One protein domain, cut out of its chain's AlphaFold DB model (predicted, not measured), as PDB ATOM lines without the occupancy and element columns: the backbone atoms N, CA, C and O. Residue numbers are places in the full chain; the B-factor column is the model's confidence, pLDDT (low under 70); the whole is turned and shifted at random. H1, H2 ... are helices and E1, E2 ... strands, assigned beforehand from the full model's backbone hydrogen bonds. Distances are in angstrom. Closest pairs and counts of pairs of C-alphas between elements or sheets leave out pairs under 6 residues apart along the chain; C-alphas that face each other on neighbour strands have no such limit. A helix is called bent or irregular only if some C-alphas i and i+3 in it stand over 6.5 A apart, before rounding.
ATOM      1  N   LEU A  22      -7.832  21.413  21.474       40.06
ATOM      2  CA  LEU A  22      -7.499  21.794  20.105       40.06
ATOM      3  C   LEU A  22      -6.635  23.063  20.008       40.06
ATOM      4  O   LEU A  22      -5.807  23.160  19.112       40.06
ATOM      5  N   LEU A  23      -6.788  24.028  20.920       41.03
ATOM      6  CA  LEU A  23      -6.036  25.287  20.974       41.03
ATOM      7  C   LEU A  23      -4.733  25.207  21.791       41.03
ATOM      8  O   LEU A  23      -3.914  26.127  21.710       41.03
ATOM      9  N   THR A  24      -4.511  24.144  22.569       41.84
ATOM     10  CA  THR A  24      -3.279  23.980  23.366       41.84
ATOM     11  C   THR A  24      -2.173  23.198  22.660       41.84
ATOM     12  O   THR A  24      -0.997  23.423  22.963       41.84
ATOM     13  N   ASP A  25      -2.525  22.341  21.701       50.84
ATOM     14  CA  ASP A  25      -1.570  21.541  20.926       50.84
ATOM     15  C   ASP A  25      -1.058  22.275  19.667       50.84
ATOM     16  O   ASP A  25      -1.315  23.465  19.470       50.84
ATOM     17  N   ARG A  26      -0.232  21.627  18.823       50.56
ATOM     18  CA  ARG A  26       0.322  22.279  17.610       50.56
ATOM     19  C   ARG A  26      -0.774  22.788  16.666       50.56
ATOM     20  O   ARG A  26      -0.579  23.852  16.081       50.56
ATOM     21  N   ASP A  27      -1.916  22.113  16.619       56.56
ATOM     22  CA  ASP A  27      -3.121  22.538  15.890       56.56
ATOM     23  C   ASP A  27      -3.599  23.908  16.373       56.56
ATOM     24  O   ASP A  27      -3.876  24.819  15.589       56.56
ATOM     25  N   GLY A  28      -3.535  24.099  17.686       61.47
ATOM     26  CA  GLY A  28      -3.802  25.354  18.355       61.47
ATOM     27  C   GLY A  28      -2.764  26.422  18.083       61.47
ATOM     28  O   GLY A  28      -3.115  27.589  17.960       61.47
ATOM     29  N   LYS A  29      -1.489  26.054  17.918       69.44
ATOM     30  CA  LYS A  29      -0.444  27.008  17.511       69.44
ATOM     31  C   LYS A  29      -0.641  27.482  16.075       69.44
ATOM     32  O   LYS A  29      -0.461  28.673  15.821       69.44
ATOM     33  N   ALA A  30      -0.992  26.587  15.152       73.62
ATOM     34  CA  ALA A  30      -1.296  26.961  13.775       73.62
ATOM     35  C   ALA A  30      -2.513  27.899  13.730       73.62
ATOM     36  O   ALA A  30      -2.419  28.982  13.158       73.62
ATOM     37  N   ALA A  31      -3.589  27.567  14.451       73.00
ATOM     38  CA  ALA A  31      -4.766  28.428  14.575       73.00
ATOM     39  C   ALA A  31      -4.452  29.779  15.247       73.00
ATOM     40  O   ALA A  31      -4.817  30.832  14.731       73.00
ATOM     41  N   ALA A  32      -3.719  29.779  16.365       74.94
ATOM     42  CA  ALA A  32      -3.399  30.986  17.129       74.94
ATOM     43  C   ALA A  32      -2.472  31.952  16.376       74.94
ATOM     44  O   ALA A  32      -2.534  33.161  16.599       74.94
ATOM     45  N   THR A  33      -1.603  31.435  15.502       79.12
ATOM     46  CA  THR A  33      -0.670  32.252  14.704       79.12
ATOM     47  C   THR A  33      -1.197  32.601  13.312       79.12
ATOM     48  O   THR A  33      -0.539  33.350  12.590       79.12
ATOM     49  N   ASN A  34      -2.383  32.115  12.935       81.81
ATOM     50  CA  ASN A  34      -2.979  32.396  11.638       81.81
ATOM     51  C   ASN A  34      -3.484  33.851  11.562       81.81
ATOM     52  O   ASN A  34      -4.387  34.265  12.289       81.81
ATOM     53  N   GLN A  35      -2.923  34.624  10.632       83.44
ATOM     54  CA  GLN A  35      -3.269  36.035  10.439       83.44
ATOM     55  C   GLN A  35      -4.695  36.244   9.909       83.44
ATOM     56  O   GLN A  35      -5.327  37.235  10.262       83.44
ATOM     57  N   SER A  36      -5.220  35.326   9.095       78.12
ATOM     58  CA  SER A  36      -6.597  35.371   8.585       78.12
ATOM     59  C   SER A  36      -7.613  35.227   9.720       78.12
ATOM     60  O   SER A  36      -8.568  35.997   9.762       78.12
ATOM     61  N   LEU A  37      -7.368  34.329  10.685       80.12
ATOM     62  CA  LEU A  37      -8.178  34.202  11.909       80.12
ATOM     63  C   LEU A  37      -8.081  35.451  12.791       80.12
ATOM     64  O   LEU A  37      -9.087  35.918  13.317       80.12
ATOM     65  N   GLN A  38      -6.878  36.012  12.942       82.06
ATOM     66  CA  GLN A  38      -6.670  37.225  13.742       82.06
ATOM     67  C   GLN A  38      -7.344  38.454  13.121       82.06
ATOM     68  O   GLN A  38      -7.887  39.290  13.841       82.06
ATOM     69  N   LYS A  39      -7.317  38.566  11.789       82.31
ATOM     70  CA  LYS A  39      -7.941  39.662  11.040       82.31
ATOM     71  C   LYS A  39      -9.462  39.516  10.982       82.31
ATOM     72  O   LYS A  39     -10.170  40.508  11.109       82.31
ATOM     73  N   ASN A  40      -9.948  38.290  10.798       78.69
ATOM     74  CA  ASN A  40     -11.359  37.968  10.626       78.69
ATOM     75  C   ASN A  40     -11.777  36.929  11.674       78.69
ATOM     76  O   ASN A  40     -11.743  35.722  11.423       78.69
ATOM     77  N   ILE A  41     -12.212  37.409  12.844       74.12
ATOM     78  CA  ILE A  41     -12.547  36.554  13.997       74.12
ATOM     79  C   ILE A  41     -13.707  35.577  13.732       74.12
ATOM     80  O   ILE A  41     -13.798  34.546  14.388       74.12
ATOM     81  N   ASN A  42     -14.549  35.878  12.738       77.44
ATOM     82  CA  ASN A  42     -15.680  35.050  12.310       77.44
ATOM     83  C   ASN A  42     -15.371  34.221  11.047       77.44
ATOM     84  O   ASN A  42     -16.292  33.804  10.348       77.44
ATOM     85  N   SER A  43     -14.093  34.030  10.700       76.88
ATOM     86  CA  SER A  43     -13.723  33.224   9.534       76.88
ATOM     87  C   SER A  43     -14.000  31.735   9.747       76.88
ATOM     88  O   SER A  43     -13.869  31.198  10.848       76.88
ATOM     89  N   PHE A  44     -14.374  31.053   8.666       80.81
ATOM     90  CA  PHE A  44     -14.561  29.610   8.663       80.81
ATOM     91  C   PHE A  44     -13.215  28.892   8.678       80.81
ATOM     92  O   PHE A  44     -12.332  29.153   7.859       80.81
ATOM     93  N   LEU A  45     -13.087  27.942   9.596       80.25
ATOM     94  CA  LEU A  45     -11.910  27.102   9.729       80.25
ATOM     95  C   LEU A  45     -11.891  26.020   8.643       80.25
ATOM     96  O   LEU A  45     -12.824  25.224   8.550       80.25
ATOM     97  N   ILE A  46     -10.807  25.953   7.871       78.56
ATOM     98  CA  ILE A  46     -10.550  24.855   6.937       78.56
ATOM     99  C   ILE A  46      -9.475  23.940   7.528       78.56
ATOM    100  O   ILE A  46      -8.325  24.344   7.731       78.56
ATOM    101  N   GLN A  47      -9.867  22.690   7.767       78.19
ATOM    102  CA  GLN A  47      -8.984  21.573   8.088       78.19
ATOM    103  C   GLN A  47      -9.058  20.574   6.939       78.19
ATOM    104  O   GLN A  47     -10.148  20.171   6.536       78.19
ATOM    105  N   LEU A  48      -7.905  20.205   6.395       77.69
ATOM    106  CA  LEU A  48      -7.830  19.217   5.325       77.69
ATOM    107  C   LEU A  48      -7.422  17.866   5.899       77.69
ATOM    108  O   LEU A  48      -6.709  17.797   6.898       77.69
ATOM    109  N   TYR A  49      -7.853  16.800   5.236       75.88
ATOM    110  CA  TYR A  49      -7.420  15.444   5.532       75.88
ATOM    111  C   TYR A  49      -6.807  14.820   4.280       75.88
ATOM    112  O   TYR A  49      -7.358  14.972   3.189       75.88
ATOM    113  N   SER A  50      -5.684  14.124   4.434       65.69
ATOM    114  CA  SER A  50      -5.060  13.342   3.370       65.69
ATOM    115  C   SER A  50      -4.531  12.027   3.923       65.69
ATOM    116  O   SER A  50      -3.486  11.994   4.565       65.69
ATOM    117  N   ASP A  51      -5.218  10.941   3.598       66.31
ATOM    118  CA  ASP A  51      -4.618   9.606   3.592       66.31
ATOM    119  C   ASP A  51      -3.720   9.463   2.347       66.31
ATOM    120  O   ASP A  51      -3.842  10.293   1.439       66.31
ATOM    121  N   GLU A  52      -2.803   8.489   2.330       60.50
ATOM    122  CA  GLU A  52      -1.748   8.255   1.328       60.50
ATOM    123  C   GLU A  52      -1.872   9.115   0.049       60.50
ATOM    124  O   GLU A  52      -2.759   8.912  -0.787       60.50
ATOM    125  N   VAL A  53      -0.952  10.068  -0.164       54.59
ATOM    126  CA  VAL A  53      -0.969  10.902  -1.380       54.59
ATOM    127  C   VAL A  53      -0.590  10.046  -2.590       54.59
ATOM    128  O   VAL A  53       0.585   9.887  -2.928       54.59
ATOM    129  N   GLY A  54      -1.612   9.512  -3.253       51.22
ATOM    130  CA  GLY A  54      -1.541   8.757  -4.494       51.22
ATOM    131  C   GLY A  54      -2.366   9.423  -5.587       51.22
ATOM    132  O   GLY A  54      -3.570   9.604  -5.436       51.22
ATOM    133  N   ILE A  55      -1.759   9.739  -6.736       48.94
ATOM    134  CA  ILE A  55      -2.555  10.051  -7.929       48.94
ATOM    135  C   ILE A  55      -3.101   8.731  -8.433       48.94
ATOM    136  O   ILE A  55      -2.388   7.928  -9.037       48.94
ATOM    137  N   THR A  56      -4.368   8.485  -8.135       41.28
ATOM    138  CA  THR A  56      -5.069   7.278  -8.546       41.28
ATOM    139  C   THR A  56      -5.487   7.394 -10.008       41.28
ATOM    140  O   THR A  56      -6.667   7.432 -10.340       41.28
ATOM    141  N   ASN A  57      -4.518   7.384 -10.926       38.50
ATOM    142  CA  ASN A  57      -4.830   6.899 -12.262       38.50
ATOM    143  C   ASN A  57      -4.849   5.368 -12.170       38.50
ATOM    144  O   ASN A  57      -3.803   4.732 -12.075       38.50
ATOM    145  N   ARG A  58      -6.043   4.761 -12.130       37.84
ATOM    146  CA  ARG A  58      -6.252   3.312 -11.900       37.84
ATOM    147  C   ARG A  58      -5.661   2.391 -12.984       37.84
ATOM    148  O   ARG A  58      -5.876   1.184 -12.926       37.84
ATOM    149  N   VAL A  59      -4.935   2.940 -13.956       41.84
ATOM    150  CA  VAL A  59      -4.436   2.230 -15.140       41.84
ATOM    151  C   VAL A  59      -2.922   1.987 -15.097       41.84
ATOM    152  O   VAL A  59      -2.467   1.042 -15.732       41.84
ATOM    153  N   GLU A  60      -2.130   2.724 -14.308       34.38
ATOM    154  CA  GLU A  60      -0.669   2.533 -14.291       34.38
ATOM    155  C   GLU A  60      -0.051   2.509 -12.884       34.38
ATOM    156  O   GLU A  60      -0.548   3.086 -11.920       34.38
ATOM    157  N   SER A  61       1.034   1.741 -12.764       38.34
ATOM    158  CA  SER A  61       1.625   1.265 -11.512       38.34
ATOM    159  C   SER A  61       2.090   2.370 -10.550       38.34
ATOM    160  O   SER A  61       2.799   3.272 -10.981       38.34
ATOM    161  N   ARG A  62       1.772   2.190  -9.254       46.53
ATOM    162  CA  ARG A  62       2.395   2.581  -7.951       46.53
ATOM    163  C   ARG A  62       3.571   3.587  -7.848       46.53
ATOM    164  O   ARG A  62       4.218   3.631  -6.805       46.53
ATOM    165  N   LYS A  63       3.891   4.406  -8.845       46.16
ATOM    166  CA  LYS A  63       4.899   5.467  -8.739       46.16
ATOM    167  C   LYS A  63       4.203   6.813  -8.798       46.16
ATOM    168  O   LYS A  63       3.901   7.341  -9.861       46.16
ATOM    169  N   THR A  64       3.959   7.366  -7.619       51.47
ATOM    170  CA  THR A  64       3.596   8.767  -7.441       51.47
ATOM    171  C   THR A  64       4.735   9.640  -7.953       51.47
ATOM    172  O   THR A  64       5.767   9.799  -7.304       51.47
ATOM    173  N   ASN A  65       4.579  10.177  -9.164       53.97
ATOM    174  CA  ASN A  65       5.464  11.221  -9.664       53.97
ATOM    175  C   ASN A  65       5.203  12.485  -8.836       53.97
ATOM    176  O   ASN A  65       4.160  13.118  -9.003       53.97
ATOM    177  N   SER A  66       6.152  12.848  -7.968       58.50
ATOM    178  CA  SER A  66       6.114  14.040  -7.100       58.50
ATOM    179  C   SER A  66       5.703  15.316  -7.843       58.50
ATOM    180  O   SER A  66       4.972  16.144  -7.307       58.50
ATOM    181  N   LEU A  67       6.091  15.432  -9.119       57.75
ATOM    182  CA  LEU A  67       5.736  16.551  -9.989       57.75
ATOM    183  C   LEU A  67       4.220  16.768 -10.114       57.75
ATOM    184  O   LEU A  67       3.762  17.905 -10.108       57.75
ATOM    185  N   HIS A  68       3.430  15.699 -10.211       65.62
ATOM    186  CA  HIS A  68       1.987  15.836 -10.378       65.62
ATOM    187  C   HIS A  68       1.298  16.222  -9.062       65.62
ATOM    188  O   HIS A  68       0.377  17.033  -9.084       65.62
ATOM    189  N   CYS A  69       1.759  15.707  -7.916       68.44
ATOM    190  CA  CYS A  69       1.225  16.106  -6.611       68.44
ATOM    191  C   CYS A  69       1.382  17.614  -6.401       68.44
ATOM    192  O   CYS A  69       0.423  18.279  -6.020       68.44
ATOM    193  N   ARG A  70       2.544  18.171  -6.758       76.50
ATOM    194  CA  ARG A  70       2.795  19.613  -6.687       76.50
ATOM    195  C   ARG A  70       1.843  20.436  -7.565       76.50
ATOM    196  O   ARG A  70       1.445  21.522  -7.162       76.50
ATOM    197  N   VAL A  71       1.430  19.924  -8.729       81.56
ATOM    198  CA  VAL A  71       0.425  20.588  -9.584       81.56
ATOM    199  C   VAL A  71      -0.952  20.600  -8.911       81.56
ATOM    200  O   VAL A  71      -1.573  21.658  -8.819       81.56
ATOM    201  N   TYR A  72      -1.413  19.453  -8.398       82.62
ATOM    202  CA  TYR A  72      -2.713  19.352  -7.721       82.62
ATOM    203  C   TYR A  72      -2.773  20.204  -6.452       82.62
ATOM    204  O   TYR A  72      -3.689  21.012  -6.286       82.62
ATOM    205  N   PHE A  73      -1.772  20.072  -5.579       86.19
ATOM    206  CA  PHE A  73      -1.685  20.877  -4.364       86.19
ATOM    207  C   PHE A  73      -1.449  22.354  -4.667       86.19
ATOM    208  O   PHE A  73      -1.917  23.197  -3.907       86.19
ATOM    209  N   GLY A  74      -0.809  22.684  -5.789       88.94
ATOM    210  CA  GLY A  74      -0.680  24.055  -6.275       88.94
ATOM    211  C   GLY A  74      -2.032  24.690  -6.602       88.94
ATOM    212  O   GLY A  74      -2.315  25.784  -6.122       88.94
ATOM    213  N   ALA A  75      -2.889  23.996  -7.359       89.56
ATOM    214  CA  ALA A  75      -4.239  24.475  -7.668       89.56
ATOM    215  C   ALA A  75      -5.078  24.660  -6.393       89.56
ATOM    216  O   ALA A  75      -5.591  25.747  -6.145       89.56
ATOM    217  N   MET A  76      -5.107  23.642  -5.526       90.00
ATOM    218  CA  MET A  76      -5.799  23.715  -4.237       90.00
ATOM    219  C   MET A  76      -5.272  24.862  -3.360       90.00
ATOM    220  O   MET A  76      -6.050  25.570  -2.728       90.00
ATOM    221  N   SER A  77      -3.952  25.072  -3.326       93.88
ATOM    222  CA  SER A  77      -3.349  26.157  -2.545       93.88
ATOM    223  C   SER A  77      -3.788  27.528  -3.050       93.88
ATOM    224  O   SER A  77      -4.038  28.415  -2.240       93.88
ATOM    225  N   ASN A  78      -3.915  27.703  -4.367       94.75
ATOM    226  CA  ASN A  78      -4.392  28.956  -4.951       94.75
ATOM    227  C   ASN A  78      -5.843  29.243  -4.554       94.75
ATOM    228  O   ASN A  78      -6.126  30.347  -4.088       94.75
ATOM    229  N   ASP A  79      -6.722  28.247  -4.654       93.50
ATOM    230  CA  ASP A  79      -8.133  28.387  -4.281       93.50
ATOM    231  C   ASP A  79      -8.280  28.723  -2.789       93.50
ATOM    232  O   ASP A  79      -8.997  29.648  -2.403       93.50
ATOM    233  N   LEU A  80      -7.538  28.022  -1.925       93.69
ATOM    234  CA  LEU A  80      -7.532  28.295  -0.487       93.69
ATOM    235  C   LEU A  80      -6.959  29.677  -0.169       93.69
ATOM    236  O   LEU A  80      -7.466  30.363   0.714       93.69
ATOM    237  N   ASN A  81      -5.917  30.115  -0.873       95.31
ATOM    238  CA  ASN A  81      -5.374  31.460  -0.709       95.31
ATOM    239  C   ASN A  81      -6.393  32.531  -1.108       95.31
ATOM    240  O   ASN A  81      -6.522  33.537  -0.410       95.31
ATOM    241  N   GLU A  82      -7.153  32.308  -2.180       94.56
ATOM    242  CA  GLU A  82      -8.228  33.205  -2.596       94.56
ATOM    243  C   GLU A  82      -9.336  33.287  -1.538       94.56
ATOM    244  O   GLU A  82      -9.700  34.391  -1.124       94.56
ATOM    245  N   LEU A  83      -9.796  32.147  -1.018       92.75
ATOM    246  CA  LEU A  83     -10.787  32.098   0.063       92.75
ATOM    247  C   LEU A  83     -10.301  32.784   1.349       92.75
ATOM    248  O   LEU A  83     -11.092  33.407   2.060       92.75
ATOM    249  N   GLN A  84      -9.003  32.703   1.648       92.75
ATOM    250  CA  GLN A  84      -8.411  33.367   2.811       92.75
ATOM    251  C   GLN A  84      -8.286  34.886   2.635       92.75
ATOM    252  O   GLN A  84      -8.501  35.639   3.585       92.75
ATOM    253  N   GLN A  85      -7.930  35.353   1.436       92.38
ATOM    254  CA  GLN A  85      -7.634  36.766   1.187       92.38
ATOM    255  C   GLN A  85      -8.847  37.587   0.748       92.38
ATOM    256  O   GLN A  85      -8.984  38.734   1.175       92.38
ATOM    257  N   LYS A  86      -9.691  37.025  -0.122       91.94
ATOM    258  CA  LYS A  86     -10.850  37.706  -0.720       91.94
ATOM    259  C   LYS A  86     -12.171  37.284  -0.082       91.94
ATOM    260  O   LYS A  86     -13.127  38.054  -0.117       91.94
ATOM    261  N   GLY A  87     -12.216  36.087   0.503       89.81
ATOM    262  CA  GLY A  87     -13.453  35.504   1.006       89.81
ATOM    263  C   GLY A  87     -14.437  35.153  -0.114       89.81
ATOM    264  O   GLY A  87     -14.114  35.186  -1.300       89.81
ATOM    265  N   LEU A  88     -15.656  34.799   0.279       90.88
ATOM    266  CA  LEU A  88     -16.755  34.422  -0.593       90.88
ATOM    267  C   LEU A  88     -17.929  35.377  -0.371       90.88
ATOM    268  O   LEU A  88     -18.449  35.489   0.740       90.88
ATOM    269  N   THR A  89     -18.377  36.039  -1.433       89.38
ATOM    270  CA  THR A  89     -19.603  36.843  -1.397       89.38
ATOM    271  C   THR A  89     -20.798  35.939  -1.666       89.38
ATOM    272  O   THR A  89     -20.893  35.322  -2.724       89.38
ATOM    273  N   VAL A  90     -21.719  35.863  -0.712       86.94
ATOM    274  CA  VAL A  90     -22.940  35.059  -0.819       86.94
ATOM    275  C   VAL A  90     -24.119  36.012  -0.926       86.94
ATOM    276  O   VAL A  90     -24.244  36.913  -0.111       86.94
ATOM    277  N   SER A  91     -25.012  35.804  -1.893       84.38
ATOM    278  CA  SER A  91     -26.135  36.718  -2.179       84.38
ATOM    279  C   SER A  91     -27.060  36.993  -0.989       84.38
ATOM    280  O   SER A  91     -27.745  38.009  -0.962       84.38
ATOM    281  N   THR A  92     -27.106  36.078  -0.021       86.25
ATOM    282  CA  THR A  92     -27.938  36.172   1.185       86.25
ATOM    283  C   THR A  92     -27.286  37.003   2.297       86.25
ATOM    284  O   THR A  92     -27.979  37.429   3.217       86.25
ATOM    285  N   PHE A  93     -25.975  37.251   2.225       78.25
ATOM    286  CA  PHE A  93     -25.225  38.017   3.217       78.25
ATOM    287  C   PHE A  93     -24.706  39.321   2.600       78.25
ATOM    288  O   PHE A  93     -24.233  39.352   1.468       78.25
ATOM    289  N   THR A  94     -24.782  40.418   3.353       81.12
ATOM    290  CA  THR A  94     -24.200  41.708   2.941       81.12
ATOM    291  C   THR A  94     -22.679  41.730   3.074       81.12
ATOM    292  O   THR A  94     -22.018  42.562   2.458       81.12
ATOM    293  N   GLU A  95     -22.125  40.827   3.883       82.69
ATOM    294  CA  GLU A  95     -20.698  40.717   4.169       82.69
ATOM    295  C   GLU A  95     -20.088  39.494   3.475       82.69
ATOM    296  O   GLU A  95     -20.752  38.478   3.259       82.69
ATOM    297  N   SER A  96     -18.801  39.585   3.139       85.50
ATOM    298  CA  SER A  96     -18.044  38.462   2.585       85.50
ATOM    299  C   SER A  96     -17.637  37.484   3.689       85.50
ATOM    300  O   SER A  96     -17.148  37.884   4.746       85.50
ATOM    301  N   LEU A  97     -17.790  36.189   3.420       87.69
ATOM    302  CA  LEU A  97     -17.364  35.115   4.313       87.69
ATOM    303  C   LEU A  97     -15.891  34.798   4.075       87.69
ATOM    304  O   LEU A  97     -15.513  34.393   2.981       87.69
ATOM    305  N   TYR A  98     -15.055  34.948   5.095       89.38
ATOM    306  CA  TYR A  98     -13.633  34.623   4.991       89.38
ATOM    307  C   TYR A  98     -13.352  33.230   5.525       89.38
ATOM    308  O   TYR A  98     -14.037  32.745   6.425       89.38
ATOM    309  N   PHE A  99     -12.302  32.619   4.998       89.69
ATOM    310  CA  PHE A  99     -11.832  31.318   5.445       89.69
ATOM    311  C   PHE A  99     -10.433  31.447   6.036       89.69
ATOM    312  O   PHE A  99      -9.702  32.394   5.747       89.69
ATOM    313  N   ALA A 100     -10.055  30.490   6.867       88.00
ATOM    314  CA  ALA A 100      -8.715  30.395   7.405       88.00
ATOM    315  C   ALA A 100      -8.249  28.945   7.393       88.00
ATOM    316  O   ALA A 100      -8.861  28.066   8.002       88.00
ATOM    317  N   PHE A 101      -7.147  28.705   6.694       89.56
ATOM    318  CA  PHE A 101      -6.491  27.411   6.686       89.56
ATOM    319  C   PHE A 101      -5.709  27.212   7.987       89.56
ATOM    320  O   PHE A 101      -4.948  28.088   8.387       89.56
ATOM    321  N   VAL A 102      -5.839  26.058   8.641       85.56
ATOM    322  CA  VAL A 102      -5.090  25.795   9.883       85.56
ATOM    323  C   VAL A 102      -4.148  24.609   9.772       85.56
ATOM    324  O   VAL A 102      -2.969  24.740  10.103       85.56
ATOM    325  N   LEU A 103      -4.632  23.458   9.313       89.19
ATOM    326  CA  LEU A 103      -3.836  22.234   9.296       89.19
ATOM    327  C   LEU A 103      -4.280  21.260   8.209       89.19
ATOM    328  O   LEU A 103      -5.397  21.344   7.690       89.19
ATOM    329  N   ILE A 104      -3.393  20.308   7.926       88.31
ATOM    330  CA  ILE A 104      -3.682  19.098   7.165       88.31
ATOM    331  C   ILE A 104      -3.381  17.894   8.052       88.31
ATOM    332  O   ILE A 104      -2.223  17.614   8.366       88.31
ATOM    333  N   ALA A 105      -4.422  17.177   8.454       86.25
ATOM    334  CA  ALA A 105      -4.273  15.868   9.066       86.25
ATOM    335  C   ALA A 105      -3.901  14.863   7.973       86.25
ATOM    336  O   ALA A 105      -4.515  14.838   6.907       86.25
ATOM    337  N   SER A 106      -2.846  14.087   8.193       86.25
ATOM    338  CA  SER A 106      -2.380  13.122   7.202       86.25
ATOM    339  C   SER A 106      -1.641  11.961   7.839       86.25
ATOM    340  O   SER A 106      -1.027  12.121   8.902       86.25
ATOM    341  N   ASP A 107      -1.688  10.809   7.168       86.62
ATOM    342  CA  ASP A 107      -0.911   9.638   7.557       86.62
ATOM    343  C   ASP A 107       0.596   9.967   7.549       86.62
ATOM    344  O   ASP A 107       1.055  10.978   7.003       86.62
ATOM    345  N   ASN A 108       1.411   9.125   8.185       86.88
ATOM    346  CA  ASN A 108       2.835   9.427   8.337       86.88
ATOM    347  C   ASN A 108       3.562   9.559   6.992       86.88
ATOM    348  O   ASN A 108       4.477  10.383   6.877       86.88
ATOM    349  N   LEU A 109       3.167   8.794   5.972       88.06
ATOM    350  CA  LEU A 109       3.809   8.846   4.667       88.06
ATOM    351  C   LEU A 109       3.397  10.098   3.879       88.06
ATOM    352  O   LEU A 109       4.278  10.782   3.343       88.06
ATOM    353  N   ALA A 110       2.104  10.433   3.845       87.31
ATOM    354  CA  ALA A 110       1.592  11.653   3.223       87.31
ATOM    355  C   ALA A 110       2.133  12.907   3.908       87.31
ATOM    356  O   ALA A 110       2.619  13.803   3.218       87.31
ATOM    357  N   ALA A 111       2.143  12.961   5.243       90.81
ATOM    358  CA  ALA A 111       2.666  14.107   5.987       90.81
ATOM    359  C   ALA A 111       4.131  14.391   5.623       90.81
ATOM    360  O   ALA A 111       4.515  15.537   5.390       90.81
ATOM    361  N   HIS A 112       4.958  13.343   5.537       93.12
ATOM    362  CA  HIS A 112       6.359  13.470   5.138       93.12
ATOM    363  C   HIS A 112       6.513  13.905   3.681       93.12
ATOM    364  O   HIS A 112       7.365  14.744   3.388       93.12
ATOM    365  N   HIS A 113       5.678  13.373   2.787       90.62
ATOM    366  CA  HIS A 113       5.654  13.774   1.386       90.62
ATOM    367  C   HIS A 113       5.313  15.260   1.227       90.62
ATOM    368  O   HIS A 113       6.102  16.004   0.652       90.62
ATOM    369  N   LEU A 114       4.187  15.696   1.799       91.19
ATOM    370  CA  LEU A 114       3.712  17.079   1.735       91.19
ATOM    371  C   LEU A 114       4.736  18.063   2.300       91.19
ATOM    372  O   LEU A 114       4.939  19.130   1.736       91.19
ATOM    373  N   ALA A 115       5.400  17.690   3.394       92.88
ATOM    374  CA  ALA A 115       6.383  18.519   4.077       92.88
ATOM    375  C   ALA A 115       7.758  18.610   3.395       92.88
ATOM    376  O   ALA A 115       8.573  19.423   3.830       92.88
ATOM    377  N   GLY A 116       8.055  17.754   2.412       93.62
ATOM    378  CA  GLY A 116       9.407  17.624   1.857       93.62
ATOM    379  C   GLY A 116      10.399  16.898   2.784       93.62
ATOM    380  O   GLY A 116      11.614  17.050   2.647       93.62
ATOM    381  N   PHE A 117       9.916  16.097   3.739       95.12
ATOM    382  CA  PHE A 117      10.765  15.251   4.581       95.12
ATOM    383  C   PHE A 117      11.108  13.920   3.892       95.12
ATOM    384  O   PHE A 117      10.439  13.461   2.964       95.12
ATOM    385  N   SER A 175       8.477  21.896   0.788       93.25
ATOM    386  CA  SER A 175       7.082  21.454   0.854       93.25
ATOM    387  C   SER A 175       6.335  21.680  -0.465       93.25
ATOM    388  O   SER A 175       6.493  22.726  -1.096       93.25
ATOM    389  N   ASP A 176       5.447  20.753  -0.828       90.25
ATOM    390  CA  ASP A 176       4.523  20.922  -1.962       90.25
ATOM    391  C   ASP A 176       3.436  21.977  -1.683       90.25
ATOM    392  O   ASP A 176       2.773  22.461  -2.600       90.25
ATOM    393  N   LEU A 177       3.277  22.365  -0.416       91.75
ATOM    394  CA  LEU A 177       2.329  23.367   0.072       91.75
ATOM    395  C   LEU A 177       3.026  24.662   0.505       91.75
ATOM    396  O   LEU A 177       2.451  25.456   1.245       91.75
ATOM    397  N   SER A 178       4.267  24.899   0.067       91.38
ATOM    398  CA  SER A 178       5.031  26.105   0.427       91.38
ATOM    399  C   SER A 178       4.324  27.414   0.063       91.38
ATOM    400  O   SER A 178       4.591  28.448   0.666       91.38
ATOM    401  N   ASN A 179       3.430  27.373  -0.929       91.94
ATOM    402  CA  ASN A 179       2.700  28.540  -1.420       91.94
ATOM    403  C   ASN A 179       1.363  28.763  -0.695       91.94
ATOM    404  O   ASN A 179       0.709  29.777  -0.937       91.94
ATOM    405  N   LEU A 180       0.929  27.836   0.164       93.81
ATOM    406  CA  LEU A 180      -0.305  27.970   0.934       93.81
ATOM    407  C   LEU A 180      -0.083  28.920   2.118       93.81
ATOM    408  O   LEU A 180       0.800  28.722   2.952       93.81
ATOM    409  N   ILE A 181      -0.908  29.959   2.210       92.75
ATOM    410  CA  ILE A 181      -0.848  30.936   3.299       92.75
ATOM    411  C   ILE A 181      -1.133  30.237   4.629       92.75
ATOM    412  O   ILE A 181      -2.054  29.429   4.729       92.75
ATOM    413  N   ALA A 182      -0.347  30.599   5.648       90.69
ATOM    414  CA  ALA A 182      -0.389  30.042   7.000       90.69
ATOM    415  C   ALA A 182      -0.016  28.550   7.111       90.69
ATOM    416  O   ALA A 182      -0.133  27.971   8.193       90.69
ATOM    417  N   PHE A 183       0.492  27.937   6.037       93.81
ATOM    418  CA  PHE A 183       1.073  26.602   6.095       93.81
ATOM    419  C   PHE A 183       2.548  26.652   6.500       93.81
ATOM    420  O   PHE A 183       3.346  27.395   5.932       93.81
ATOM    421  N   HIS A 184       2.933  25.799   7.447       94.31
ATOM    422  CA  HIS A 184       4.334  25.505   7.726       94.31
ATOM    423  C   HIS A 184       4.491  24.018   8.092       94.31
ATOM    424  O   HIS A 184       3.775  23.556   8.985       94.31
ATOM    425  N   PRO A 185       5.458  23.262   7.524       93.44
ATOM    426  CA  PRO A 185       5.607  21.818   7.764       93.44
ATOM    427  C   PRO A 185       5.673  21.409   9.240       93.44
ATOM    428  O   PRO A 185       5.181  20.362   9.646       93.44
ATOM    429  N   VAL A 186       6.289  22.255  10.066       92.31
ATOM    430  CA  VAL A 186       6.410  22.037  11.515       92.31
ATOM    431  C   VAL A 186       5.113  22.358  12.277       92.31
ATOM    432  O   VAL A 186       4.897  21.781  13.336       92.31
ATOM    433  N   LYS A 187       4.239  23.253  11.806       89.44
ATOM    434  CA  LYS A 187       3.037  23.657  12.566       89.44
ATOM    435  C   LYS A 187       1.742  23.047  12.043       89.44
ATOM    436  O   LYS A 187       0.884  22.723  12.849       89.44
ATOM    437  N   SER A 188       1.621  22.885  10.733       91.44
ATOM    438  CA  SER A 188       0.350  22.619  10.052       91.44
ATOM    439  C   SER A 188       0.125  21.139   9.717       91.44
ATOM    440  O   SER A 188      -0.792  20.833   8.963       91.44
ATOM    441  N   LEU A 189       0.964  20.233  10.235       91.00
ATOM    442  CA  LEU A 189       0.908  18.784   9.985       91.00
ATOM    443  C   LEU A 189       0.901  17.989  11.305       91.00
ATOM    444  O   LEU A 189       1.948  17.458  11.709       91.00
ATOM    445  N   PRO A 190      -0.247  17.918  12.006       88.56
ATOM    446  CA  PRO A 190      -0.390  17.083  13.196       88.56
ATOM    447  C   PRO A 190      -0.195  15.593  12.923       88.56
ATOM    448  O   PRO A 190      -0.098  15.142  11.780       88.56
ATOM    449  N   PHE A 191      -0.126  14.822  14.005       85.25
ATOM    450  CA  PHE A 191      -0.291  13.374  13.944       85.25
ATOM    451  C   PHE A 191      -1.740  13.015  13.647       85.25
ATOM    452  O   PHE A 191      -2.658  13.626  14.194       85.25
ATOM    453  N   ASP A 192      -1.934  12.022  12.786       84.50
ATOM    454  CA  ASP A 192      -3.252  11.463  12.542       84.50
ATOM    455  C   ASP A 192      -3.562  10.464  13.658       84.50
ATOM    456  O   ASP A 192      -3.142   9.310  13.626       84.50
ATOM    457  N   VAL A 193      -4.295  10.926  14.673       79.75
ATOM    458  CA  VAL A 193      -4.708  10.083  15.802       79.75
ATOM    459  C   VAL A 193      -5.536   8.891  15.322       79.75
ATOM    460  O   VAL A 193      -5.418   7.813  15.895       79.75
ATOM    461  N   MET A 194      -6.344   9.037  14.269       74.88
ATOM    462  CA  MET A 194      -7.126   7.915  13.755       74.88
ATOM    463  C   MET A 194      -6.196   6.855  13.157       74.88
ATOM    464  O   MET A 194      -6.261   5.698  13.573       74.88
ATOM    465  N   HIS A 195      -5.275   7.232  12.276       70.31
ATOM    466  CA  HIS A 195      -4.349   6.269  11.674       70.31
ATOM    467  C   HIS A 195      -3.350   5.688  12.700       70.31
ATOM    468  O   HIS A 195      -3.136   4.477  12.775       70.31
ATOM    469  N   ASP A 196      -2.778   6.516  13.577       73.00
ATOM    470  CA  ASP A 196      -1.763   6.069  14.538       73.00
ATOM    471  C   ASP A 196      -2.374   5.262  15.702       73.00
ATOM    472  O   ASP A 196      -1.853   4.207  16.087       73.00
ATOM    473  N   TYR A 197      -3.487   5.727  16.280       75.94
ATOM    474  CA  TYR A 197      -4.112   5.070  17.430       75.94
ATOM    475  C   TYR A 197      -5.133   4.014  17.016       75.94
ATOM    476  O   TYR A 197      -5.049   2.882  17.494       75.94
ATOM    477  N   SER A 198      -6.106   4.365  16.167       71.44
ATOM    478  CA  SER A 198      -7.244   3.482  15.884       71.44
ATOM    479  C   SER A 198      -6.880   2.348  14.926       71.44
ATOM    480  O   SER A 198      -7.199   1.198  15.222       71.44
ATOM    481  N   GLU A 199      -6.136   2.635  13.855       68.62
ATOM    482  CA  GLU A 199      -5.687   1.619  12.897       68.62
ATOM    483  C   GLU A 199      -4.409   0.906  13.366       68.62
ATOM    484  O   GLU A 199      -4.301  -0.317  13.262       68.62
ATOM    485  N   GLY A 200      -3.470   1.641  13.966       72.94
ATOM    486  CA  GLY A 200      -2.226   1.083  14.493       72.94
ATOM    487  C   GLY A 200      -2.373   0.432  15.873       72.94
ATOM    488  O   GLY A 200      -2.563  -0.781  16.023       72.94
ATOM    489  N   VAL A 201      -2.196   1.242  16.920       80.94
ATOM    490  CA  VAL A 201      -1.950   0.757  18.291       80.94
ATOM    491  C   VAL A 201      -3.122  -0.045  18.859       80.94
ATOM    492  O   VAL A 201      -2.908  -1.104  19.459       80.94
ATOM    493  N   CYS A 202      -4.354   0.433  18.683       84.00
ATOM    494  CA  CYS A 202      -5.553  -0.192  19.232       84.00
ATOM    495  C   CYS A 202      -5.731  -1.609  18.676       84.00
ATOM    496  O   CYS A 202      -5.818  -2.573  19.443       84.00
ATOM    497  N   MET A 203      -5.671  -1.762  17.351       82.81
ATOM    498  CA  MET A 203      -5.824  -3.058  16.687       82.81
ATOM    499  C   MET A 203      -4.735  -4.053  17.090       82.81
ATOM    500  O   MET A 203      -5.035  -5.217  17.373       82.81
ATOM    501  N   ILE A 204      -3.473  -3.618  17.179       84.50
ATOM    502  CA  ILE A 204      -2.369  -4.474  17.644       84.50
ATOM    503  C   ILE A 204      -2.596  -4.913  19.095       84.50
ATOM    504  O   ILE A 204      -2.399  -6.088  19.428       84.50
ATOM    505  N   THR A 205      -3.038  -3.993  19.952       87.25
ATOM    506  CA  THR A 205      -3.275  -4.254  21.377       87.25
ATOM    507  C   THR A 205      -4.414  -5.251  21.571       87.25
ATOM    508  O   THR A 205      -4.222  -6.275  22.228       87.25
ATOM    509  N   VAL A 206      -5.569  -5.017  20.943       89.06
ATOM    510  CA  VAL A 206      -6.730  -5.920  21.011       89.06
ATOM    511  C   VAL A 206      -6.370  -7.306  20.479       89.06
ATOM    512  O   VAL A 206      -6.637  -8.307  21.145       89.06
ATOM    513  N   ASN A 207      -5.679  -7.392  19.338       88.12
ATOM    514  CA  ASN A 207      -5.223  -8.672  18.792       88.12
ATOM    515  C   ASN A 207      -4.262  -9.407  19.735       88.12
ATOM    516  O   ASN A 207      -4.345 -10.628  19.875       88.12
ATOM    517  N   SER A 208      -3.357  -8.685  20.393       88.88
ATOM    518  CA  SER A 208      -2.417  -9.269  21.357       88.88
ATOM    519  C   SER A 208      -3.146  -9.821  22.583       88.88
ATOM    520  O   SER A 208      -2.859 -10.936  23.021       88.88
ATOM    521  N   ILE A 209      -4.143  -9.087  23.084       92.31
ATOM    522  CA  ILE A 209      -5.005  -9.519  24.186       92.31
ATOM    523  C   ILE A 209      -5.790 -10.781  23.791       92.31
ATOM    524  O   ILE A 209      -5.740 -11.782  24.506       92.31
ATOM    525  N   LEU A 210      -6.457 -10.782  22.633       92.56
ATOM    526  CA  LEU A 210      -7.236 -11.930  22.149       92.56
ATOM    527  C   LEU A 210      -6.372 -13.180  21.941       92.56
ATOM    528  O   LEU A 210      -6.788 -14.283  22.305       92.56
ATOM    529  N   LYS A 211      -5.153 -13.024  21.407       90.88
ATOM    530  CA  LYS A 211      -4.175 -14.116  21.284       90.88
ATOM    531  C   LYS A 211      -3.779 -14.670  22.652       90.88
ATOM    532  O   LYS A 211      -3.791 -15.885  22.832       90.88
ATOM    533  N   ALA A 212      -3.485 -13.799  23.617       91.56
ATOM    534  CA  ALA A 212      -3.134 -14.210  24.974       91.56
ATOM    535  C   ALA A 212      -4.284 -14.959  25.671       91.56
ATOM    536  O   ALA A 212      -4.040 -15.969  26.325       91.56
ATOM    537  N   PHE A 213      -5.534 -14.515  25.502       88.38
ATOM    538  CA  PHE A 213      -6.706 -15.216  26.039       88.38
ATOM    539  C   PHE A 213      -6.966 -16.556  25.346       88.38
ATOM    540  O   PHE A 213      -7.249 -17.544  26.018       88.38
ATOM    541  N   SER A 214      -6.828 -16.614  24.021       87.25
ATOM    542  CA  SER A 214      -7.020 -17.855  23.259       87.25
ATOM    543  C   SER A 214      -5.977 -18.912  23.627       87.25
ATOM    544  O   SER A 214      -6.320 -20.078  23.778       87.25
ATOM    545  N   ALA A 215      -4.725 -18.502  23.851       83.31
ATOM    546  CA  ALA A 215      -3.652 -19.385  24.313       83.31
ATOM    547  C   ALA A 215      -3.821 -19.861  25.770       83.31
ATOM    548  O   ALA A 215      -3.166 -20.814  26.179       83.31
ATOM    549  N   ARG A 216      -4.681 -19.201  26.559       78.00
ATOM    550  CA  ARG A 216      -4.991 -19.552  27.955       78.00
ATOM    551  C   ARG A 216      -6.235 -20.431  28.111       78.00
ATOM    552  O   ARG A 216      -6.561 -20.780  29.241       78.00
ATOM    553  N   ARG A 217      -6.926 -20.799  27.024       56.75
ATOM    554  CA  ARG A 217      -7.942 -21.864  27.064       56.75
ATOM    555  C   ARG A 217      -7.240 -23.221  27.216       56.75
ATOM    556  O   ARG A 217      -6.866 -23.836  26.222       56.75
TER     557      ARG A 217
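AT A GLANCE: This is residues 22 to 117 and 175 to 217 of the 218 residues of the protein "Hypothetical protein" of Adineta steineri (UniProt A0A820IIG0). A narrow ribbon of two parallel strands, E1 and E2, lies between helix H1 on one side and residues 77 to 85 of the long helix H3 on the other, while helix H5 leads away from this body into a tail: residues 203 to 217, of which 203 to 215 belong to H5, stick out. The printed part has 139 residues, with five named helices and two named strands in the order H1, H2, E1, H3, E2, H4, H5, and the class is mostly helix. The whole is loose and elongated, with a radius of gyration of the C-alphas of 19.3 A and spans of 70 by 40 by 31 A.

HOW THE PARTS SIT: Start at H1, residues 26 to 33: its Ala 31 and Val 102 of E2, residues 99 to 106, are the closest C-alphas of the two, 5.4 A apart. Next look at H2, residues 35 to 39, where the closest C-alphas to E2 are those of Ser 36 and Ala 100, 5.5 A apart. E1, residues 44 to 50, is the parallel neighbour of E2 at 22 degrees; look for N 46 and O 100, 2.9 A apart, and N 105 and O 48, 2.8 A apart, within hydrogen-bond range. H3, residues 66 to 85, comes closest to E2 with the C-alphas of Gln 84 and Phe 99, 4.8 A apart. E1, H3 and E2 make a strand-helix-strand unit, two parallel neighbour strands with a helix between them along the chain, and its crossover is right-handed. H4, residues 108 to 115, and H3 are near each other, with 6 pairs of C-alphas within 10 A. H5, residues 193 to 215, is apart from H1, H2 and H3. Every O i to N i+4 pair is within hydrogen-bond range in H1, H2, H3 and H4, and 15 of 19 are in H5.

IN THESE COORDINATES: Find C-alpha 26 at (0.322, 22.279, 17.610), where H1 begins; H1 is 10.4 A long and H2 5.9 A. E1 then runs 19.6 A from C-alpha 44 at (-14.561, 29.610, 8.663). H3 is 27.8 A long, E2 20.6 A with a bend of 51 degrees at residue 102, and H4 10.6 A. H5 runs 30.7 A to C-alpha 215 at (-3.652, -19.385, 24.313); it is only just irregular, with C-alphas 199 and 202 lying 6.6 A apart.

THE WHOLE: The two C-alphas farthest apart, those of Thr 94 and Arg 217, are 69.9 A apart. Residues 118 to 174 are not printed, and C-alphas 117 and 175 are 8.1 A apart across the cut. The links E1 to H3 and H3 to E2 are long. Confidence is under 70 at residues 22 to 29, 50 to 69, 199 and 217.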